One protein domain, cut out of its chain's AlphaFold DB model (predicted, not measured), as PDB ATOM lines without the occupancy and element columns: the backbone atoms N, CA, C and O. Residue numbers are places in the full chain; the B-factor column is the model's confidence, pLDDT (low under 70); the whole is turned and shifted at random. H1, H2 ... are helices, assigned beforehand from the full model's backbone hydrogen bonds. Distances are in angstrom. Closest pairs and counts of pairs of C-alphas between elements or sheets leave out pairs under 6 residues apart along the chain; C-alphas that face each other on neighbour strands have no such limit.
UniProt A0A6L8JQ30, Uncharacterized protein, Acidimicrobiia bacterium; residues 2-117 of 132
ATOM      1  N   LYS A   2    -103.213 -14.474 154.977       59.03
ATOM      2  CA  LYS A   2    -102.591 -15.784 155.281       59.03
ATOM      3  C   LYS A   2    -101.674 -15.804 156.520       59.03
ATOM      4  O   LYS A   2    -101.523 -16.864 157.108       59.03
ATOM      5  N   ASN A   3    -101.099 -14.668 156.929       61.22
ATOM      6  CA  ASN A   3    -100.137 -14.628 158.042       61.22
ATOM      7  C   ASN A   3    -100.789 -14.422 159.414       61.22
ATOM      8  O   ASN A   3    -100.433 -15.125 160.349       61.22
ATOM      9  N   ALA A   4    -101.796 -13.548 159.522       59.03
ATOM     10  CA  ALA A   4    -102.514 -13.317 160.782       59.03
ATOM     11  C   ALA A   4    -103.126 -14.610 161.356       59.03
ATOM     12  O   ALA A   4    -102.942 -14.917 162.528       59.03
ATOM     13  N   GLN A   5    -103.759 -15.422 160.502       61.59
ATOM     14  CA  GLN A   5    -104.288 -16.738 160.879       61.59
ATOM     15  C   GLN A   5    -103.181 -17.700 161.337       61.59
ATOM     16  O   GLN A   5    -103.364 -18.491 162.250       61.59
ATOM     17  N   ARG A   6    -102.006 -17.618 160.704       73.38
ATOM     18  CA  ARG A   6    -100.873 -18.494 160.994       73.38
ATOM     19  C   ARG A   6    -100.214 -18.149 162.332       73.38
ATOM     20  O   ARG A   6     -99.809 -19.059 163.039       73.38
ATOM     21  N   PHE A   7    -100.132 -16.866 162.692       78.56
ATOM     22  CA  PHE A   7     -99.636 -16.432 164.005       78.56
ATOM     23  C   PHE A   7    -100.641 -16.693 165.131       78.56
ATOM     24  O   PHE A   7    -100.243 -17.059 166.235       78.56
ATOM     25  N   ALA A   8    -101.939 -16.601 164.836       69.00
ATOM     26  CA  ALA A   8    -103.016 -16.979 165.749       69.00
ATOM     27  C   ALA A   8    -102.939 -18.449 166.216       69.00
ATOM     28  O   ALA A   8    -103.304 -18.758 167.351       69.00
ATOM     29  N   ASP A   9    -102.431 -19.352 165.380       77.75
ATOM     30  CA  ASP A   9    -102.318 -20.779 165.711       77.75
ATOM     31  C   ASP A   9    -101.038 -21.150 166.480       77.75
ATOM     32  O   ASP A   9    -100.939 -22.265 166.989       77.75
ATOM     33  N   LEU A  10    -100.076 -20.229 166.602       81.44
ATOM     34  CA  LEU A  10     -98.813 -20.466 167.306       81.44
ATOM     35  C   LEU A  10     -98.950 -20.255 168.815       81.44
ATOM     36  O   LEU A  10     -99.758 -19.449 169.276       81.44
ATOM     37  N   THR A  11     -98.143 -20.955 169.602       79.25
ATOM     38  CA  THR A  11     -98.027 -20.792 171.058       79.25
ATOM     39  C   THR A  11     -97.221 -19.542 171.429       79.25
ATOM     40  O   THR A  11     -96.497 -18.982 170.607       79.25
ATOM     41  N   ASP A  12     -97.330 -19.086 172.683       79.44
ATOM     42  CA  ASP A  12     -96.530 -17.952 173.184       79.44
ATOM     43  C   ASP A  12     -95.013 -18.206 173.080       79.44
ATOM     44  O   ASP A  12     -94.256 -17.268 172.819       79.44
ATOM     45  N   GLU A  13     -94.577 -19.458 173.264       79.56
ATOM     46  CA  GLU A  13     -93.181 -19.882 173.097       79.56
ATOM     47  C   GLU A  13     -92.751 -19.773 171.626       79.56
ATOM     48  O   GLU A  13     -91.759 -19.114 171.329       79.56
ATOM     49  N   GLU A  14     -93.544 -20.306 170.691       84.06
ATOM     50  CA  GLU A  14     -93.248 -20.239 169.251       84.06
ATOM     51  C   GLU A  14     -93.248 -18.791 168.726       84.06
ATOM     52  O   GLU A  14     -92.392 -18.406 167.930       84.06
ATOM     53  N   LEU A  15     -94.163 -17.940 169.208       85.81
ATOM     54  CA  LEU A  15     -94.159 -16.508 168.887       85.81
ATOM     55  C   LEU A  15     -92.923 -15.793 169.450       85.81
ATOM     56  O   LEU A  15     -92.445 -14.819 168.866       85.81
ATOM     57  N   ARG A  16     -92.404 -16.238 170.600       85.69
ATOM     58  CA  ARG A  16     -91.175 -15.698 171.187       85.69
ATOM     59  C   ARG A  16     -89.945 -16.140 170.397       85.69
ATOM     60  O   ARG A  16     -89.053 -15.320 170.202       85.69
ATOM     61  N   GLU A  17     -89.908 -17.384 169.935       88.38
ATOM     62  CA  GLU A  17     -88.846 -17.905 169.069       88.38
ATOM     63  C   GLU A  17     -88.791 -17.158 167.731       88.38
ATOM     64  O   GLU A  17     -87.715 -16.721 167.334       88.38
ATOM     65  N   LEU A  18     -89.942 -16.886 167.105       86.25
ATOM     66  CA  LEU A  18     -90.021 -16.111 165.856       86.25
ATOM     67  C   LEU A  18     -89.502 -14.673 165.975       86.25
ATOM     68  O   LEU A  18     -89.031 -14.113 164.991       86.25
ATOM     69  N   LEU A  19     -89.579 -14.060 167.158       83.94
ATOM     70  CA  LEU A  19     -89.008 -12.726 167.383       83.94
ATOM     71  C   LEU A  19     -87.492 -12.733 167.551       83.94
ATOM     72  O   LEU A  19     -86.869 -11.691 167.374       83.94
ATOM     73  N   ASN A  20     -86.916 -13.880 167.903       83.88
ATOM     74  CA  ASN A  20     -85.469 -14.053 167.976       83.88
ATOM     75  C   ASN A  20     -84.885 -14.528 166.635       83.88
ATOM     76  O   ASN A  20     -83.669 -14.663 166.517       83.88
ATOM     77  N   ASP A  21     -85.734 -14.788 165.637       85.94
ATOM     78  CA  ASP A  21     -85.313 -15.145 164.290       85.94
ATOM     79  C   ASP A  21     -84.976 -13.880 163.482       85.94
ATOM     80  O   ASP A  21     -85.840 -13.184 162.943       85.94
ATOM     81  N   GLU A  22     -83.679 -13.582 163.389       80.75
ATOM     82  CA  GLU A  22     -83.151 -12.444 162.625       80.75
ATOM     83  C   GLU A  22     -83.379 -12.576 161.110       80.75
ATOM     84  O   GLU A  22     -83.258 -11.590 160.381       80.75
ATOM     85  N   SER A  23     -83.735 -13.770 160.618       85.88
ATOM     86  CA  SER A  23     -84.061 -13.993 159.206       85.88
ATOM     87  C   SER A  23     -85.489 -13.564 158.846       85.88
ATOM     88  O   SER A  23     -85.830 -13.460 157.661       85.88
ATOM     89  N   LEU A  24     -86.327 -13.278 159.850       83.12
ATOM     90  CA  LEU A  24     -87.718 -12.899 159.649       83.12
ATOM     91  C   LEU A  24     -87.821 -11.465 159.086       83.12
ATOM     92  O   LEU A  24     -87.252 -10.534 159.658       83.12
ATOM     93  N   PRO A  25     -88.589 -11.228 158.006       88.44
ATOM     94  CA  PRO A  25     -88.812  -9.877 157.498       88.44
ATOM     95  C   PRO A  25     -89.424  -8.960 158.563       88.44
ATOM     96  O   PRO A  25     -90.350  -9.359 159.269       88.44
ATOM     97  N   LEU A  26     -88.985  -7.697 158.615       85.12
ATOM     98  CA  LEU A  26     -89.447  -6.713 159.606       85.12
ATOM     99  C   LEU A  26     -90.980  -6.584 159.662       85.12
ATOM    100  O   LEU A  26     -91.556  -6.451 160.738       85.12
ATOM    101  N   SER A  27     -91.660  -6.665 158.515       86.50
ATOM    102  CA  SER A  27     -93.127  -6.639 158.457       86.50
ATOM    103  C   SER A  27     -93.773  -7.813 159.200       86.50
ATOM    104  O   SER A  27     -94.782  -7.624 159.867       86.50
ATOM    105  N   GLN A  28     -93.174  -9.004 159.140       83.62
ATOM    106  CA  GLN A  28     -93.646 -10.176 159.878       83.62
ATOM    107  C   GLN A  28     -93.282 -10.089 161.362       83.62
ATOM    108  O   GLN A  28     -94.083 -10.485 162.200       83.62
ATOM    109  N   GLN A  29     -92.129  -9.508 161.710       83.25
ATOM    110  CA  GLN A  29     -91.768  -9.264 163.113       83.25
ATOM    111  C   GLN A  29     -92.764  -8.314 163.798       83.25
ATOM    112  O   GLN A  29     -93.123  -8.531 164.955       83.25
ATOM    113  N   ILE A  30     -93.250  -7.293 163.079       86.94
ATOM    114  CA  ILE A  30     -94.310  -6.392 163.564       86.94
ATOM    115  C   ILE A  30     -95.614  -7.169 163.800       86.94
ATOM    116  O   ILE A  30     -96.194  -7.046 164.875       86.94
ATOM    117  N   GLU A  31     -96.035  -8.019 162.854       85.75
ATOM    118  CA  GLU A  31     -97.241  -8.856 163.006       85.75
ATOM    119  C   GLU A  31     -97.141  -9.798 164.225       85.75
ATOM    120  O   GLU A  31     -98.096  -9.925 164.993       85.75
ATOM    121  N   VAL A  32     -95.972 -10.406 164.463       86.56
ATOM    122  CA  VAL A  32     -95.720 -11.264 165.637       86.56
ATOM    123  C   VAL A  32     -95.739 -10.457 166.944       86.56
ATOM    124  O   VAL A  32     -96.293 -10.912 167.950       86.56
ATOM    125  N   LEU A  33     -95.164  -9.249 166.961       87.19
ATOM    126  CA  LEU A  33     -95.204  -8.351 168.123       87.19
ATOM    127  C   LEU A  33     -96.629  -7.921 168.476       87.19
ATOM    128  O   LEU A  33     -96.988  -7.914 169.658       87.19
ATOM    129  N   ASP A  34     -97.428  -7.562 167.474       87.38
ATOM    130  CA  ASP A  34     -98.810  -7.128 167.669       87.38
ATOM    131  C   ASP A  34     -99.683  -8.265 168.206       87.38
ATOM    132  O   ASP A  34    -100.427  -8.057 169.169       87.38
ATOM    133  N   GLU A  35     -99.517  -9.488 167.694       86.06
ATOM    134  CA  GLU A  35    -100.208 -10.674 168.215       86.06
ATOM    135  C   GLU A  35     -99.840 -10.943 169.684       86.06
ATOM    136  O   GLU A  35    -100.714 -11.129 170.535       86.06
ATOM    137  N   ARG A  36     -98.552 -10.871 170.048       88.12
ATOM    138  CA  ARG A  36     -98.129 -11.047 171.452       88.12
ATOM    139  C   ARG A  36     -98.693  -9.970 172.376       88.12
ATOM    140  O   ARG A  36     -99.087 -10.274 173.504       88.12
ATOM    141  N   ARG A  37     -98.752  -8.712 171.924       85.56
ATOM    142  CA  ARG A  37     -99.383  -7.617 172.684       85.56
ATOM    143  C   ARG A  37    -100.875  -7.860 172.868       85.56
ATOM    144  O   ARG A  37    -101.383  -7.677 173.975       85.56
ATOM    145  N   HIS A  38    -101.555  -8.306 171.815       82.88
ATOM    146  CA  HIS A  38    -102.966  -8.658 171.863       82.88
ATOM    147  C   HIS A  38    -103.231  -9.756 172.904       82.88
ATOM    148  O   HIS A  38    -104.087  -9.589 173.777       82.88
ATOM    149  N   ARG A  39    -102.425 -10.826 172.899       81.38
ATOM    150  CA  ARG A  39    -102.517 -11.920 173.879       81.38
ATOM    151  C   ARG A  39    -102.228 -11.476 175.302       81.38
ATOM    152  O   ARG A  39    -102.973 -11.840 176.206       81.38
ATOM    153  N   ALA A  40    -101.202 -10.656 175.519       81.56
ATOM    154  CA  ALA A  40    -100.889 -10.129 176.846       81.56
ATOM    155  C   ALA A  40    -102.043  -9.285 177.417       81.56
ATOM    156  O   ALA A  40    -102.398  -9.426 178.589       81.56
ATOM    157  N   ALA A  41    -102.669  -8.445 176.585       80.81
ATOM    158  CA  ALA A  41    -103.840  -7.664 176.978       80.81
ATOM    159  C   ALA A  41    -105.047  -8.562 177.297       80.81
ATOM    160  O   ALA A  41    -105.732  -8.357 178.301       80.81
ATOM    161  N   ALA A  42    -105.286  -9.587 176.477       77.88
ATOM    162  CA  ALA A  42    -106.367 -10.536 176.700       77.88
ATOM    163  C   ALA A  42    -106.141 -11.396 177.960       77.88
ATOM    164  O   ALA A  42    -107.089 -11.619 178.713       77.88
ATOM    165  N   ARG A  43    -104.890 -11.784 178.250       79.06
ATOM    166  CA  ARG A  43    -104.493 -12.521 179.459       79.06
ATOM    167  C   ARG A  43    -104.753 -11.710 180.727       79.06
ATOM    168  O   ARG A  43    -105.418 -12.213 181.623       79.06
ATOM    169  N   ARG A  44    -104.329 -10.440 180.768       76.56
ATOM    170  CA  ARG A  44    -104.644  -9.534 181.890       76.56
ATOM    171  C   ARG A  44    -106.142  -9.415 182.126       76.56
ATOM    172  O   ARG A  44    -106.609  -9.541 183.251       76.56
ATOM    173  N   LYS A  45    -106.914  -9.242 181.052       75.00
ATOM    174  CA  LYS A  45    -108.373  -9.183 181.151       75.00
ATOM    175  C   LYS A  45    -108.958 -10.496 181.683       75.00
ATOM    176  O   LYS A  45    -109.918 -10.475 182.445       75.00
ATOM    177  N   ALA A  46    -108.401 -11.644 181.299       73.31
ATOM    178  CA  ALA A  46    -108.821 -12.937 181.830       73.31
ATOM    179  C   ALA A  46    -108.510 -13.079 183.332       73.31
ATOM    180  O   ALA A  46    -109.374 -13.574 184.057       73.31
ATOM    181  N   GLU A  47    -107.351 -12.592 183.791       71.75
ATOM    182  CA  GLU A  47    -106.933 -12.564 185.207       71.75
ATOM    183  C   GLU A  47    -107.863 -11.693 186.052       71.75
ATOM    184  O   GLU A  47    -108.433 -12.184 187.026       71.75
ATOM    185  N   GLU A  48    -108.121 -10.453 185.625       73.94
ATOM    186  CA  GLU A  48    -109.075  -9.544 186.280       73.94
ATOM    187  C   GLU A  48    -110.463 -10.193 186.413       73.94
ATOM    188  O   GLU A  48    -111.139 -10.103 187.441       73.94
ATOM    189  N   MET A  49    -110.901 -10.915 185.376       72.69
ATOM    190  CA  MET A  49    -112.177 -11.627 185.412       72.69
ATOM    191  C   MET A  49    -112.149 -12.880 186.291       72.69
ATOM    192  O   MET A  49    -113.188 -13.251 186.832       72.69
ATOM    193  N   ALA A  50    -111.015 -13.571 186.410       72.31
ATOM    194  CA  ALA A  50    -110.863 -14.709 187.315       72.31
ATOM    195  C   ALA A  50    -110.912 -14.256 188.782       72.31
ATOM    196  O   ALA A  50    -111.589 -14.890 189.591       72.31
ATOM    197  N   GLU A  51    -110.292 -13.120 189.094       69.12
ATOM    198  CA  GLU A  51    -110.342 -12.490 190.413       69.12
ATOM    199  C   GLU A  51    -111.774 -12.085 190.796       69.12
ATOM    200  O   GLU A  51    -112.255 -12.426 191.879       69.12
ATOM    201  N   LEU A  52    -112.517 -11.472 189.867       65.62
ATOM    202  CA  LEU A  52    -113.951 -11.194 190.022       65.62
ATOM    203  C   LEU A  52    -114.777 -12.470 190.261       65.62
ATOM    204  O   LEU A  52    -115.659 -12.496 191.114       65.62
ATOM    205  N   VAL A  53    -114.500 -13.560 189.538       70.44
ATOM    206  CA  VAL A  53    -115.199 -14.845 189.737       70.44
ATOM    207  C   VAL A  53    -114.919 -15.437 191.122       70.44
ATOM    208  O   VAL A  53    -115.826 -16.019 191.716       70.44
ATOM    209  N   ALA A  54    -113.698 -15.293 191.636       72.00
ATOM    210  CA  ALA A  54    -113.290 -15.844 192.928       72.00
ATOM    211  C   ALA A  54    -113.800 -15.027 194.129       72.00
ATOM    212  O   ALA A  54    -114.091 -15.592 195.183       72.00
ATOM    213  N   THR A  55    -113.937 -13.712 193.975       63.41
ATOM    214  CA  THR A  55    -114.314 -12.792 195.063       63.41
ATOM    215  C   THR A  55    -115.816 -12.771 195.348       63.41
ATOM    216  O   THR A  55    -116.219 -12.658 196.505       63.41
ATOM    217  N   VAL A  56    -116.671 -12.964 194.339       64.94
ATOM    218  CA  VAL A  56    -118.139 -12.909 194.505       64.94
ATOM    219  C   VAL A  56    -118.697 -13.964 195.476       64.94
ATOM    220  O   VAL A  56    -119.518 -13.604 196.322       64.94
ATOM    221  N   PRO A  57    -118.279 -15.246 195.436       64.75
ATOM    222  CA  PRO A  57    -118.710 -16.240 196.422       64.75
ATOM    223  C   PRO A  57    -118.251 -15.917 197.848       64.75
ATOM    224  O   PRO A  57    -118.998 -16.155 198.794       64.75
ATOM    225  N   ALA A  58    -117.049 -15.349 198.005       63.81
ATOM    226  CA  ALA A  58    -116.519 -14.952 199.307       63.81
ATOM    227  C   ALA A  58    -117.324 -13.790 199.911       63.81
ATOM    228  O   ALA A  58    -117.705 -13.848 201.077       63.81
ATOM    229  N   MET A  59    -117.679 -12.786 199.103       59.47
ATOM    230  CA  MET A  59    -118.571 -11.699 199.524       59.47
ATOM    231  C   MET A  59    -119.980 -12.204 199.866       59.47
ATOM    232  O   MET A  59    -120.576 -11.754 200.840       59.47
ATOM    233  N   ALA A  60    -120.500 -13.184 199.116       60.00
ATOM    234  CA  ALA A  60    -121.798 -13.801 199.395       60.00
ATOM    235  C   ALA A  60    -121.837 -14.567 200.730       60.00
ATOM    236  O   ALA A  60    -122.892 -14.640 201.357       60.00
ATOM    237  N   ALA A  61    -120.704 -15.124 201.166       63.25
ATOM    238  CA  ALA A  61    -120.581 -15.855 202.425       63.25
ATOM    239  C   ALA A  61    -120.424 -14.943 203.656       63.25
ATOM    240  O   ALA A  61    -120.742 -15.367 204.764       63.25
ATOM    241  N   LEU A  62    -119.960 -13.701 203.472       60.12
ATOM    242  CA  LEU A  62    -119.710 -12.748 204.561       60.12
ATOM    243  C   LEU A  62    -120.967 -12.002 205.042       60.12
ATOM    244  O   LEU A  62    -120.892 -11.275 206.025       60.12
ATOM    245  N   GLY A  63    -122.126 -12.184 204.399       53.84
ATOM    246  CA  GLY A  63    -123.400 -11.599 204.846       53.84
ATOM    247  C   GLY A  63    -123.482 -10.066 204.768       53.84
ATOM    248  O   GLY A  63    -124.519  -9.498 205.106       53.84
ATOM    249  N   ASP A  64    -122.429  -9.403 204.288       55.72
ATOM    250  CA  ASP A  64    -122.375  -7.958 204.107       55.72
ATOM    251  C   ASP A  64    -123.185  -7.554 202.875       55.72
ATOM    252  O   ASP A  64    -122.806  -7.806 201.733       55.72
ATOM    253  N   SER A  65    -124.331  -6.925 203.143       61.06
ATOM    254  CA  SER A  65    -125.249  -6.334 202.172       61.06
ATOM    255  C   SER A  65    -125.703  -7.293 201.058       61.06
ATOM    256  O   SER A  65    -125.050  -7.500 200.035       61.06
ATOM    257  N   ALA A  66    -126.932  -7.805 201.185       71.38
ATOM    258  CA  ALA A  66    -127.623  -8.520 200.104       71.38
ATOM    259  C   ALA A  66    -127.674  -7.720 198.782       71.38
ATOM    260  O   ALA A  66    -127.898  -8.293 197.715       71.38
ATOM    261  N   GLU A  67    -127.483  -6.402 198.838       70.69
ATOM    262  CA  GLU A  67    -127.329  -5.539 197.673       70.69
ATOM    263  C   GLU A  67    -125.928  -5.646 197.054       70.69
ATOM    264  O   GLU A  67    -125.827  -5.846 195.846       70.69
ATOM    265  N   MET A  68    -124.856  -5.631 197.854       69.00
ATOM    266  CA  MET A  68    -123.489  -5.863 197.370       69.00
ATOM    267  C   MET A  68    -123.342  -7.243 196.735       69.00
ATOM    268  O   MET A  68    -122.786  -7.357 195.646       69.00
ATOM    269  N   VAL A  69    -123.895  -8.286 197.357       73.62
ATOM    270  CA  VAL A  69    -123.883  -9.647 196.792       73.62
ATOM    271  C   VAL A  69    -124.612  -9.694 195.447       73.62
ATOM    272  O   VAL A  69    -124.160 -10.365 194.519       73.62
ATOM    273  N   ARG A  70    -125.719  -8.954 195.308       75.25
ATOM    274  CA  ARG A  70    -126.492  -8.862 194.062       75.25
ATOM    275  C   ARG A  70    -125.728  -8.103 192.979       75.25
ATOM    276  O   ARG A  70    -125.587  -8.621 191.878       75.25
ATOM    277  N   GLN A  71    -125.147  -6.950 193.310       77.44
ATOM    278  CA  GLN A  71    -124.305  -6.170 192.396       77.44
ATOM    279  C   GLN A  71    -123.083  -6.972 191.927       77.44
ATOM    280  O   GLN A  71    -122.757  -6.988 190.741       77.44
ATOM    281  N   ALA A  72    -122.427  -7.687 192.839       76.25
ATOM    282  CA  ALA A  72    -121.264  -8.504 192.524       76.25
ATOM    283  C   ALA A  72    -121.651  -9.708 191.637       76.25
ATOM    284  O   ALA A  72    -120.929 -10.059 190.702       76.25
ATOM    285  N   ARG A  73    -122.841 -10.288 191.848       78.62
ATOM    286  CA  ARG A  73    -123.394 -11.345 190.991       78.62
ATOM    287  C   ARG A  73    -123.774 -10.846 189.598       78.62
ATOM    288  O   ARG A  73    -123.444 -11.512 188.621       78.62
ATOM    289  N   ASP A  74    -124.353  -9.656 189.489       83.19
ATOM    290  CA  ASP A  74    -124.644  -9.018 188.200       83.19
ATOM    291  C   ASP A  74    -123.364  -8.749 187.398       83.19
ATOM    292  O   ASP A  74    -123.296  -9.009 186.191       83.19
ATOM    293  N   LEU A  75    -122.321  -8.248 188.069       79.75
ATOM    294  CA  LEU A  75    -121.002  -8.057 187.465       79.75
ATOM    295  C   LEU A  75    -120.411  -9.390 186.999       79.75
ATOM    296  O   LEU A  75    -119.907  -9.471 185.878       79.75
ATOM    297  N   LEU A  76    -120.529 -10.442 187.811       81.69
ATOM    298  CA  LEU A  76    -120.080 -11.789 187.471       81.69
ATOM    299  C   LEU A  76    -120.824 -12.379 186.267       81.69
ATOM    300  O   LEU A  76    -120.204 -12.997 185.401       81.69
ATOM    301  N   ASP A  77    -122.137 -12.204 186.184       84.50
ATOM    302  CA  ASP A  77    -122.931 -12.762 185.091       84.50
ATOM    303  C   ASP A  77    -122.663 -12.018 183.775       84.50
ATOM    304  O   ASP A  77    -122.481 -12.648 182.726       84.50
ATOM    305  N   ARG A  78    -122.481 -10.692 183.826       82.62
ATOM    306  CA  ARG A  78    -121.979  -9.911 182.682       82.62
ATOM    307  C   ARG A  78    -120.568 -10.303 182.276       82.62
ATOM    308  O   ARG A  78    -120.267 -10.375 181.081       82.62
ATOM    309  N   ALA A  79    -119.710 -10.564 183.253       81.69
ATOM    310  CA  ALA A  79    -118.358 -11.030 183.021       81.69
ATOM    311  C   ALA A  79    -118.371 -12.381 182.279       81.69
ATOM    312  O   ALA A  79    -117.777 -12.515 181.206       81.69
ATOM    313  N   LYS A  80    -119.128 -13.364 182.772       85.19
ATOM    314  CA  LYS A  80    -119.293 -14.666 182.105       85.19
ATOM    315  C   LYS A  80    -119.825 -14.523 180.682       85.19
ATOM    316  O   LYS A  80    -119.269 -15.140 179.775       85.19
ATOM    317  N   TRP A  81    -120.846 -13.689 180.475       86.81
ATOM    318  CA  TRP A  81    -121.399 -13.432 179.143       86.81
ATOM    319  C   TRP A  81    -120.353 -12.831 178.194       86.81
ATOM    320  O   TRP A  81    -120.170 -13.322 177.082       86.81
ATOM    321  N   THR A  82    -119.604 -11.825 178.655       84.94
ATOM    322  CA  THR A  82    -118.566 -11.154 177.858       84.94
ATOM    323  C   THR A  82    -117.456 -12.126 177.470       84.94
ATOM    324  O   THR A  82    -117.041 -12.160 176.314       84.94
ATOM    325  N   ARG A  83    -117.002 -12.956 178.419       85.88
ATOM    326  CA  ARG A  83    -116.010 -14.008 178.161       85.88
ATOM    327  C   ARG A  83    -116.515 -14.988 177.106       85.88
ATOM    328  O   ARG A  83    -115.785 -15.314 176.178       85.88
ATOM    329  N   ALA A  84    -117.761 -15.434 177.229       88.44
ATOM    330  CA  ALA A  84    -118.350 -16.394 176.309       88.44
ATOM    331  C   ALA A  84    -118.488 -15.816 174.882       88.44
ATOM    332  O   ALA A  84    -118.109 -16.479 173.918       88.44
ATOM    333  N   LYS A  85    -118.905 -14.548 174.738       87.44
ATOM    334  CA  LYS A  85    -118.925 -13.850 173.437       87.44
ATOM    335  C   LYS A  85    -117.532 -13.650 172.842       87.44
ATOM    336  O   LYS A  85    -117.366 -13.824 171.640       87.44
ATOM    337  N   ALA A  86    -116.532 -13.321 173.661       84.56
ATOM    338  CA  ALA A  86    -115.153 -13.184 173.195       84.56
ATOM    339  C   ALA A  86    -114.593 -14.518 172.674       84.56
ATOM    340  O   ALA A  86    -113.987 -14.548 171.606       84.56
ATOM    341  N   VAL A  87    -114.864 -15.625 173.377       89.62
ATOM    342  CA  VAL A  87    -114.512 -16.982 172.927       89.62
ATOM    343  C   VAL A  87    -115.181 -17.308 171.590       89.62
ATOM    344  O   VAL A  87    -114.506 -17.766 170.674       89.62
ATOM    345  N   GLN A  88    -116.478 -17.024 171.440       89.69
ATOM    346  CA  GLN A  88    -117.195 -17.240 170.177       89.69
ATOM    347  C   GLN A  88    -116.619 -16.412 169.029       89.69
ATOM    348  O   GLN A  88    -116.415 -16.944 167.942       89.69
ATOM    349  N   ALA A  89    -116.322 -15.132 169.266       87.12
ATOM    350  CA  ALA A  89    -115.734 -14.257 168.258       87.12
ATOM    351  C   ALA A  89    -114.339 -14.733 167.828       87.12
ATOM    352  O   ALA A  89    -114.045 -14.741 166.635       87.12
ATOM    353  N   ALA A  90    -113.503 -15.179 168.770       83.00
ATOM    354  CA  ALA A  90    -112.177 -15.711 168.464       83.00
ATOM    355  C   ALA A  90    -112.261 -17.027 167.670       83.00
ATOM    356  O   ALA A  90    -111.591 -17.184 166.654       83.00
ATOM    357  N   LEU A  91    -113.145 -17.951 168.052       87.75
ATOM    358  CA  LEU A  91    -113.362 -19.178 167.277       87.75
ATOM    359  C   LEU A  91    -113.912 -18.881 165.871       87.75
ATOM    360  O   LEU A  91    -113.455 -19.474 164.898       87.75
ATOM    361  N   ALA A  92    -114.840 -17.927 165.737       86.44
ATOM    362  CA  ALA A  92    -115.384 -17.500 164.444       86.44
ATOM    363  C   ALA A  92    -114.345 -16.786 163.562       86.44
ATOM    364  O   ALA A  92    -114.390 -16.900 162.340       86.44
ATOM    365  N   ALA A  93    -113.384 -16.092 164.175       81.75
ATOM    366  CA  ALA A  93    -112.217 -15.538 163.497       81.75
ATOM    367  C   ALA A  93    -111.180 -16.613 163.119       81.75
ATOM    368  O   ALA A  93    -110.171 -16.281 162.506       81.75
ATOM    369  N   GLY A  94    -111.427 -17.886 163.457       85.62
ATOM    370  CA  GLY A  94    -110.634 -19.047 163.066       85.62
ATOM    371  C   GLY A  94    -109.402 -19.304 163.933       85.62
ATOM    372  O   GLY A  94    -108.485 -19.971 163.465       85.62
ATOM    373  N   TYR A  95    -109.359 -18.780 165.161       84.50
ATOM    374  CA  TYR A  95    -108.338 -19.164 166.140       84.50
ATOM    375  C   TYR A  95    -108.568 -20.606 166.607       84.50
ATOM    376  O   TYR A  95    -109.712 -21.023 166.825       84.50
ATOM    377  N   SER A  96    -107.489 -21.361 166.832       88.62
ATOM    378  CA  SER A  96    -107.597 -22.705 167.402       88.62
ATOM    379  C   SER A  96    -108.244 -22.701 168.798       88.62
ATOM    380  O   SER A  96    -108.048 -21.792 169.610       88.62
ATOM    381  N   VAL A  97    -108.975 -23.773 169.128       87.31
ATOM    382  CA  VAL A  97    -109.569 -23.980 170.466       87.31
ATOM    383  C   VAL A  97    -108.523 -23.866 171.572       87.31
ATOM    384  O   VAL A  97    -108.817 -23.343 172.645       87.31
ATOM    385  N   ARG A  98    -107.306 -24.355 171.315       85.00
ATOM    386  CA  ARG A  98    -106.198 -24.294 172.265       85.00
ATOM    387  C   ARG A  98    -105.786 -22.847 172.529       85.00
ATOM    388  O   ARG A  98    -105.754 -22.456 173.692       85.00
ATOM    389  N   THR A  99    -105.558 -22.055 171.481       81.81
ATOM    390  CA  THR A  99    -105.202 -20.633 171.605       81.81
ATOM    391  C   THR A  99    -106.282 -19.871 172.367       81.81
ATOM    392  O   THR A  99    -105.995 -19.129 173.303       81.81
ATOM    393  N   VAL A 100    -107.552 -20.092 172.019       86.56
ATOM    394  CA  VAL A 100    -108.679 -19.430 172.690       86.56
ATOM    395  C   VAL A 100    -108.764 -19.821 174.168       86.56
ATOM    396  O   VAL A 100    -109.039 -18.969 175.011       86.56
ATOM    397  N   ALA A 101    -108.503 -21.086 174.502       84.81
ATOM    398  CA  ALA A 101    -108.486 -21.575 175.876       84.81
ATOM    399  C   ALA A 101    -107.339 -20.972 176.703       84.81
ATOM    400  O   ALA A 101    -107.569 -20.538 177.832       84.81
ATOM    401  N   GLU A 102    -106.139 -20.885 176.123       80.81
ATOM    402  CA  GLU A 102    -104.973 -20.238 176.737       80.81
ATOM    403  C   GLU A 102    -105.243 -18.748 176.999       80.81
ATOM    404  O   GLU A 102    -105.060 -18.278 178.124       80.81
ATOM    405  N   ILE A 103    -105.762 -18.023 176.002       75.44
ATOM    406  CA  ILE A 103    -106.098 -16.596 176.119       75.44
ATOM    407  C   ILE A 103    -107.184 -16.361 177.175       75.44
ATOM    408  O   ILE A 103    -107.063 -15.466 178.010       75.44
ATOM    409  N   ALA A 104    -108.254 -17.157 177.149       78.69
ATOM    410  CA  ALA A 104    -109.372 -17.013 178.075       78.69
ATOM    411  C   ALA A 104    -109.089 -17.593 179.473       78.69
ATOM    412  O   ALA A 104    -109.963 -17.499 180.338       78.69
ATOM    413  N   GLN A 105    -107.906 -18.181 179.692       80.19
ATOM    414  CA  GLN A 105    -107.512 -18.889 180.915       80.19
ATOM    415  C   GLN A 105    -108.548 -19.922 181.370       80.19
ATOM    416  O   GLN A 105    -108.951 -19.987 182.532       80.19
ATOM    417  N   VAL A 106    -109.017 -20.737 180.429       82.19
ATOM    418  CA  VAL A 106    -109.956 -21.829 180.693       82.19
ATOM    419  C   VAL A 106    -109.424 -23.129 180.114       82.19
ATOM    420  O   VAL A 106    -108.572 -23.139 179.235       82.19
ATOM    421  N   ALA A 107    -109.961 -24.259 180.570       86.06
ATOM    422  CA  ALA A 107    -109.674 -25.532 179.923       86.06
ATOM    423  C   ALA A 107    -110.180 -25.535 178.459       86.06
ATOM    424  O   ALA A 107    -111.257 -24.986 178.196       86.06
ATOM    425  N   PRO A 108    -109.505 -26.224 177.517       86.88
ATOM    426  CA  PRO A 108    -109.972 -26.363 176.130       86.88
ATOM    427  C   PRO A 108    -111.407 -26.889 176.000       86.88
ATOM    428  O   PRO A 108    -112.183 -26.403 175.180       86.88
ATOM    429  N   SER A 109    -111.806 -27.820 176.872       88.38
ATOM    430  CA  SER A 109    -113.185 -28.320 176.956       88.38
ATOM    431  C   SER A 109    -114.193 -27.228 177.327       88.38
ATOM    432  O   SER A 109    -115.320 -27.216 176.834       88.38
ATOM    433  N   THR A 110    -113.788 -26.272 178.166       87.19
ATOM    434  CA  THR A 110    -114.607 -25.104 178.507       87.19
ATOM    435  C   THR A 110    -114.695 -24.135 177.335       87.19
ATOM    436  O   THR A 110    -115.790 -23.656 177.056       87.19
ATOM    437  N   ALA A 111    -113.594 -23.883 176.621       87.75
ATOM    438  CA  ALA A 111    -113.607 -23.038 175.426       87.75
ATOM    439  C   ALA A 111    -114.532 -23.605 174.334       87.75
ATOM    440  O   ALA A 111    -115.360 -22.870 173.802       87.75
ATOM    441  N   LEU A 112    -114.475 -24.920 174.077       88.56
ATOM    442  CA  LEU A 112    -115.405 -25.610 173.170       88.56
ATOM    443  C   LEU A 112    -116.861 -25.426 173.593       88.56
ATOM    444  O   LEU A 112    -117.686 -24.996 172.791       88.56
ATOM    445  N   ARG A 113    -117.163 -25.695 174.869       91.12
ATOM    446  CA  ARG A 113    -118.516 -25.555 175.416       91.12
ATOM    447  C   ARG A 113    -119.056 -24.129 175.269       91.12
ATOM    448  O   ARG A 113    -120.226 -23.965 174.944       91.12
ATOM    449  N   LEU A 114    -118.224 -23.114 175.510       88.50
ATOM    450  CA  LEU A 114    -118.590 -21.701 175.337       88.50
ATOM    451  C   LEU A 114    -118.779 -21.338 173.856       88.50
ATOM    452  O   LEU A 114    -119.690 -20.580 173.524       88.50
ATOM    453  N   GLY A 115    -117.959 -21.900 172.966       87.81
ATOM    454  CA  GLY A 115    -118.074 -21.724 171.518       87.81
ATOM    455  C   GLY A 115    -119.386 -22.260 170.944       87.81
ATOM    456  O   GLY A 115    -119.980 -21.620 170.087       87.81
ATOM    457  N   SER A 116    -119.865 -23.394 171.459       87.50
ATOM    458  CA  SER A 116    -121.133 -24.018 171.051       87.50
ATOM    459  C   SER A 116    -122.363 -23.502 171.807       87.50
ATOM    460  O   SER A 116    -123.475 -23.947 171.543       87.50
ATOM    461  N   GLN A 117    -122.180 -22.633 172.803       88.31
ATOM    462  CA  GLN A 117    -123.277 -22.151 173.634       88.31
ATOM    463  C   GLN A 117    -124.122 -21.122 172.875       88.31
ATOM    464  O   GLN A 117    -123.604 -20.121 172.391       88.31
TER     465      GLN A 117
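Overview. This is residues 2 to 117 of the 132 residues of an uncharacterized protein of Acidimicrobiia bacterium (UniProt A0A6L8JQ30). A long helical hairpin, H3 and H4, opens as a narrow V from its turn at residues 62 to 65; short H5 packs between the arms toward the open end, and short H6 packs across H4. Two more short helices, H1 and H2, pack on the first part of H3, which makes the long axis of the rod. The 116 printed residues hold six named helices, H1 to H6 in order, and no named strand: all helix. The whole is loose, with a radius of gyration of the C-alphas of 17.6 A, spanning 60 by 27 by 18 A.

Arrangement. H1, residues 2 to 8, touches H3, residues 26 to 61, at 34.9 degrees, only just short of steep; the closest C-alphas, of Phe 7 and Val 32, are 6.7 A apart. H2, residues 12 to 19, forms a hairpin with H3 at a shallow tilt of 24 degrees, closest at C-alphas 19 and 29, 6.2 A. H4, residues 66 to 92, forms another with H3 at 28 degrees, touching its residues 49 to 60 alone; C-alphas 60 and 69 are closest, 5.3 A. H5, residues 97 to 103, is about perpendicular to H3, closest at C-alphas 43 and 103, 5.5 A. H6, residues 108 to 115, touches H4 at 87 degrees, closest at C-alphas 88 and 115, 4.8 A, and is apart from H3. Every O i to N i+4 pair is within hydrogen-bond range in H2, H4, H5 and H6, against 2 of 3 in H1 and 30 of 32 in H3.

Along the chain. H1 begins at C-alpha 2 (-102.591, -15.784, 155.281). H3 measures 53.7 A and H4 38.8 A. H6 ends at C-alpha 115 (-118.074, -21.724, 171.518).

Size, cuts and confidence. C-alphas 23 and 63, the farthest apart, are 60.3 A apart. The printed part has no cut and no long link. Confidence is low at 19 residues, among them 55 to 65.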